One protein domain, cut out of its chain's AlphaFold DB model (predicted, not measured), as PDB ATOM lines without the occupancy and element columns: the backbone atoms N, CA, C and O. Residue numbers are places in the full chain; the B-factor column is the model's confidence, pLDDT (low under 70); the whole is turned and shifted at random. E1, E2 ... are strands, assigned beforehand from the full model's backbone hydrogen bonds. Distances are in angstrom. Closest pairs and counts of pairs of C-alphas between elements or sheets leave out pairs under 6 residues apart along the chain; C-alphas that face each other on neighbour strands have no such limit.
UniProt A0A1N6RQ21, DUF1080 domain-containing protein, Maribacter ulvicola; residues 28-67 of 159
ATOM      1  N   GLY A  28      19.956 -44.161 -58.969       96.44
ATOM      2  CA  GLY A  28      19.290 -45.392 -59.406       96.44
ATOM      3  C   GLY A  28      20.071 -46.688 -59.152       96.44
ATOM      4  O   GLY A  28      19.626 -47.751 -59.567       96.44
ATOM      5  N   LYS A  29      21.239 -46.637 -58.504       97.69
ATOM      6  CA  LYS A  29      22.161 -47.779 -58.380       97.69
ATOM      7  C   LYS A  29      22.444 -48.149 -56.933       97.69
ATOM      8  O   LYS A  29      22.414 -49.323 -56.585       97.69
ATOM      9  N   ASP A  30      22.721 -47.160 -56.095       97.50
ATOM     10  CA  ASP A  30      23.116 -47.369 -54.706       97.50
ATOM     11  C   ASP A  30      22.803 -46.141 -53.832       97.50
ATOM     12  O   ASP A  30      22.181 -45.168 -54.257       97.50
ATOM     13  N   LEU A  31      23.231 -46.192 -52.570       97.25
ATOM     14  CA  LEU A  31      23.034 -45.115 -51.597       97.25
ATOM     15  C   LEU A  31      24.265 -44.203 -51.463       97.25
ATOM     16  O   LEU A  31      24.421 -43.517 -50.446       97.25
ATOM     17  N   SER A  32      25.170 -44.204 -52.445       95.56
ATOM     18  CA  SER A  32      26.341 -43.328 -52.424       95.56
ATOM     19  C   SER A  32      25.922 -41.854 -52.355       95.56
ATOM     20  O   SER A  32      24.852 -41.438 -52.799       95.56
ATOM     21  N   GLY A  33      26.741 -41.042 -51.683       91.69
ATOM     22  CA  GLY A  33      26.425 -39.625 -51.471       91.69
ATOM     23  C   GLY A  33      25.303 -39.339 -50.456       91.69
ATOM     24  O   GLY A  33      24.935 -38.175 -50.285       91.69
ATOM     25  N   ARG A  34      24.789 -40.351 -49.742       94.69
ATOM     26  CA  ARG A  34      23.762 -40.204 -48.693       94.69
ATOM     27  C   ARG A  34      24.315 -40.420 -47.280       94.69
ATOM     28  O   ARG A  34      25.419 -40.934 -47.101       94.69
ATOM     29  N   THR A  35      23.543 -40.022 -46.272       93.25
ATOM     30  CA  THR A  35      23.743 -40.396 -44.862       93.25
ATOM     31  C   THR A  35      22.488 -41.077 -44.320       93.25
ATOM     32  O   THR A  35      21.382 -40.785 -44.775       93.25
ATOM     33  N   LYS A  36      22.666 -42.005 -43.369       93.19
ATOM     34  CA  LYS A  36      21.595 -42.857 -42.827       93.19
ATOM     35  C   LYS A  36      21.502 -42.776 -41.297       93.19
ATOM     36  O   LYS A  36      21.958 -43.696 -40.626       93.19
ATOM     37  N   PRO A  37      21.010 -41.670 -40.714       90.94
ATOM     38  CA  PRO A  37      20.740 -41.635 -39.281       90.94
ATOM     39  C   PRO A  37      19.557 -42.550 -38.928       90.94
ATOM     40  O   PRO A  37      18.537 -42.538 -39.615       90.94
ATOM     41  N   GLY A  38      19.676 -43.285 -37.821       91.25
ATOM     42  CA  GLY A  38      18.654 -44.220 -37.342       91.25
ATOM     43  C   GLY A  38      18.797 -45.629 -37.907       91.25
ATOM     44  O   GLY A  38      19.866 -45.991 -38.396       91.25
ATOM     45  N   SER A  39      17.734 -46.424 -37.792       92.38
ATOM     46  CA  SER A  39      17.781 -47.867 -38.069       92.38
ATOM     47  C   SER A  39      16.716 -48.373 -39.047       92.38
ATOM     48  O   SER A  39      16.599 -49.583 -39.221       92.38
ATOM     49  N   GLU A  40      15.987 -47.486 -39.735       93.38
ATOM     50  CA  GLU A  40      15.194 -47.888 -40.908       93.38
ATOM     51  C   GLU A  40      16.065 -48.561 -41.970       93.38
ATOM     52  O   GLU A  40      17.235 -48.210 -42.176       93.38
ATOM     53  N   PHE A  41      15.469 -49.520 -42.670       94.56
ATOM     54  CA  PHE A  41      16.162 -50.303 -43.670       94.56
ATOM     55  C   PHE A  41      16.010 -49.658 -45.046       94.56
ATOM     56  O   PHE A  41      14.949 -49.704 -45.659       94.56
ATOM     57  N   TRP A  42      17.096 -49.045 -45.519       96.50
ATOM     58  CA  TRP A  42      17.173 -48.385 -46.822       96.50
ATOM     59  C   TRP A  42      18.065 -49.176 -47.776       96.50
ATOM     60  O   TRP A  42      19.214 -49.481 -47.431       96.50
ATOM     61  N   TYR A  43      17.575 -49.431 -48.988       96.81
ATOM     62  CA  TYR A  43      18.309 -50.129 -50.045       96.81
ATOM     63  C   TYR A  43      17.836 -49.708 -51.444       96.81
ATOM     64  O   TYR A  43      16.888 -48.934 -51.591       96.81
ATOM     65  N   VAL A  44      18.539 -50.184 -52.475       98.12
ATOM     66  CA  VAL A  44      18.153 -49.991 -53.876       98.12
ATOM     67  C   VAL A  44      17.729 -51.326 -54.463       98.12
ATOM     68  O   VAL A  44      18.477 -52.296 -54.363       98.12
ATOM     69  N   ASP A  45      16.555 -51.362 -55.085       97.56
ATOM     70  CA  ASP A  45      16.045 -52.543 -55.782       97.56
ATOM     71  C   ASP A  45      15.414 -52.172 -57.128       97.56
ATOM     72  O   ASP A  45      14.514 -51.330 -57.220       97.56
ATOM     73  N   GLY A  46      15.921 -52.783 -58.201       97.00
ATOM     74  CA  GLY A  46      15.496 -52.527 -59.576       97.00
ATOM     75  C   GLY A  46      15.375 -51.036 -59.896       97.00
ATOM     76  O   GLY A  46      14.307 -50.597 -60.321       97.00
ATOM     77  N   GLY A  47      16.409 -50.249 -59.584       97.25
ATOM     78  CA  GLY A  47      16.440 -48.809 -59.849       97.25
ATOM     79  C   GLY A  47      15.665 -47.923 -58.871       97.25
ATOM     80  O   GLY A  47      15.640 -46.713 -59.059       97.25
ATOM     81  N   LYS A  48      15.030 -48.492 -57.839       97.12
ATOM     82  CA  LYS A  48      14.166 -47.765 -56.899       97.12
ATOM     83  C   LYS A  48      14.832 -47.636 -55.544       97.12
ATOM     84  O   LYS A  48      15.454 -48.581 -55.069       97.12
ATOM     85  N   LEU A  49      14.646 -46.487 -54.906       96.94
ATOM     86  CA  LEU A  49      14.996 -46.311 -53.507       96.94
ATOM     87  C   LEU A  49      13.877 -46.884 -52.630       96.94
ATOM     88  O   LEU A  49      12.754 -46.384 -52.676       96.94
ATOM     89  N   VAL A  50      14.183 -47.908 -51.837       95.62
ATOM     90  CA  VAL A  50      13.205 -48.613 -50.998       95.62
ATOM     91  C   VAL A  50      13.504 -48.377 -49.520       95.62
ATOM     92  O   VAL A  50      14.670 -48.360 -49.114       95.62
ATOM     93  N   CYS A  51      12.443 -48.179 -48.732       94.31
ATOM     94  CA  CYS A  51      12.492 -48.085 -47.277       94.31
ATOM     95  C   CYS A  51      11.534 -49.091 -46.640       94.31
ATOM     96  O   CYS A  51      10.361 -49.164 -47.012       94.31
ATOM     97  N   GLU A  52      12.034 -49.810 -45.640       92.44
ATOM     98  CA  GLU A  52      11.269 -50.722 -44.803       92.44
ATOM     99  C   GLU A  52      11.563 -50.479 -43.320       92.44
ATOM    100  O   GLU A  52      12.595 -49.917 -42.933       92.44
ATOM    101  N   ASN A  53      10.661 -50.961 -42.462       89.94
ATOM    102  CA  ASN A  53      10.920 -50.995 -41.029       89.94
ATOM    103  C   ASN A  53      12.151 -51.863 -40.761       89.94
ATOM    104  O   ASN A  53      12.171 -53.048 -41.092       89.94
ATOM    105  N   GLY A  54      13.161 -51.274 -40.125       88.44
ATOM    106  CA  GLY A  54      14.310 -52.039 -39.669       88.44
ATOM    107  C   GLY A  54      13.959 -52.976 -38.507       88.44
ATOM    108  O   GLY A  54      12.906 -52.819 -37.880       88.44
ATOM    109  N   PRO A  55      14.863 -53.903 -38.148       89.25
ATOM    110  CA  PRO A  55      14.639 -54.882 -37.078       89.25
ATOM    111  C   PRO A  55      14.307 -54.251 -35.719       89.25
ATOM    112  O   PRO A  55      13.606 -54.843 -34.906       89.25
ATOM    113  N   GLU A  56      14.807 -53.039 -35.471       89.75
ATOM    114  CA  GLU A  56      14.563 -52.300 -34.230       89.75
ATOM    115  C   GLU A  56      13.213 -51.570 -34.190       89.75
ATOM    116  O   GLU A  56      12.858 -51.038 -33.140       89.75
ATOM    117  N   ALA A  57      12.488 -51.487 -35.313       88.06
ATOM    118  CA  ALA A  57      11.233 -50.742 -35.447       88.06
ATOM    119  C   ALA A  57      11.312 -49.274 -34.958       88.06
ATOM    120  O   ALA A  57      10.345 -48.725 -34.427       88.06
ATOM    121  N   LYS A  58      12.474 -48.628 -35.131       89.69
ATOM    122  CA  LYS A  58      12.698 -47.204 -34.828       89.69
ATOM    123  C   LYS A  58      12.814 -46.394 -36.115       89.69
ATOM    124  O   LYS A  58      13.161 -46.929 -37.164       89.69
ATOM    125  N   TYR A  59      12.598 -45.086 -35.996       89.44
ATOM    126  CA  TYR A  59      12.788 -44.148 -37.098       89.44
ATOM    127  C   TYR A  59      14.209 -44.192 -37.665       89.44
ATOM    128  O   TYR A  59      15.203 -44.301 -36.936       89.44
ATOM    129  N   GLY A  60      14.296 -43.986 -38.970       92.12
ATOM    130  CA  GLY A  60      15.529 -43.679 -39.669       92.12
ATOM    131  C   GLY A  60      15.255 -42.753 -40.839       92.12
ATOM    132  O   GLY A  60      14.117 -42.409 -41.132       92.12
ATOM    133  N   TYR A  61      16.319 -42.262 -41.457       94.00
ATOM    134  CA  TYR A  61      16.204 -41.354 -42.589       94.00
ATOM    135  C   TYR A  61      17.305 -41.634 -43.588       94.00
ATOM    136  O   TYR A  61      18.412 -42.009 -43.209       94.00
ATOM    137  N   LEU A  62      17.044 -41.308 -44.847       95.56
ATOM    138  CA  LEU A  62      18.075 -41.160 -45.859       95.56
ATOM    139  C   LEU A  62      18.214 -39.685 -46.227       95.56
ATOM    140  O   LEU A  62      17.327 -39.086 -46.827       95.56
ATOM    141  N   SER A  63      19.338 -39.074 -45.857       94.50
ATOM    142  CA  SER A  63      19.581 -37.645 -46.085       94.50
ATOM    143  C   SER A  63      20.575 -37.419 -47.223       94.50
ATOM    144  O   SER A  63      21.519 -38.188 -47.412       94.50
ATOM    145  N   THR A  64      20.376 -36.351 -47.998       94.44
ATOM    146  CA  THR A  64      21.399 -35.849 -48.926       94.44
ATOM    147  C   THR A  64      22.592 -35.310 -48.137       94.44
ATOM    148  O   THR A  64      22.420 -34.706 -47.079       94.44
ATOM    149  N   LYS A  65      23.817 -35.480 -48.654       92.19
ATOM    150  CA  LYS A  65      24.986 -34.757 -48.116       92.19
ATOM    151  C   LYS A  65      24.969 -33.275 -48.498       92.19
ATOM    152  O   LYS A  65      25.406 -32.432 -47.721       92.19
ATOM    153  N   ARG A  66      24.465 -32.957 -49.695       92.25
ATOM    154  CA  ARG A  66      24.298 -31.577 -50.161       92.25
ATOM    155  C   ARG A  66      23.106 -30.919 -49.468       92.25
ATOM    156  O   ARG A  66      22.057 -31.542 -49.301       92.25
ATOM    157  N   ILE A  67      23.283 -29.650 -49.111       92.38
ATOM    158  CA  ILE A  67      22.242 -28.786 -48.555       92.38
ATOM    159  C   ILE A  67      21.642 -27.962 -49.692       92.38
ATOM    160  O   ILE A  67      22.372 -27.369 -50.490       92.38
TER     161      ILE A  67
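AT A GLANCE: This is residues 28 to 67 of the 159 residues of the protein "DUF1080 domain-containing protein" of Maribacter ulvicola (UniProt A0A1N6RQ21). This is a flat piece with little regular structure: the hairpin of E1 and E2 makes one side, and two long unnamed stretches, residues 28 to 40 and 53 to 67, make the rest. Away from the hairpin, residues 34 to 35 of the first stretch pair antiparallel with residues 63 to 64 of the second. The printed part has 40 residues, 10 of them in two named strands, E1 then E2, and no named helix; the class is all strand, the sheet antiparallel. It is only just compact, close to loose, with a radius of gyration of the C-alphas of 10.4 A and spans of 27 by 26 by 10 A.

HOW THE PARTS SIT: E1, residues 41 to 45, and E2, residues 48 to 52, are antiparallel neighbours at 152 degrees between their directions. C-alphas 42 and 51 face each other at 4.7 A. N 41 and O 52, 2.9 A, and N 45 and O 48, 3.0 A, are within hydrogen-bond range.

IN THESE COORDINATES: E1 is 12.3 A long from C-alpha 41 at (16.162, -50.303, -43.670). E2 is 12.8 A long and ends at C-alpha 52, (11.269, -50.722, -44.803).

THE WHOLE: The C-alphas farthest apart, Pro 55 and Ile 67, are 29.5 A apart. The link from E1 to E2 is tight. The printed part has no cut, and no printed residue is under 70 in pLDDT.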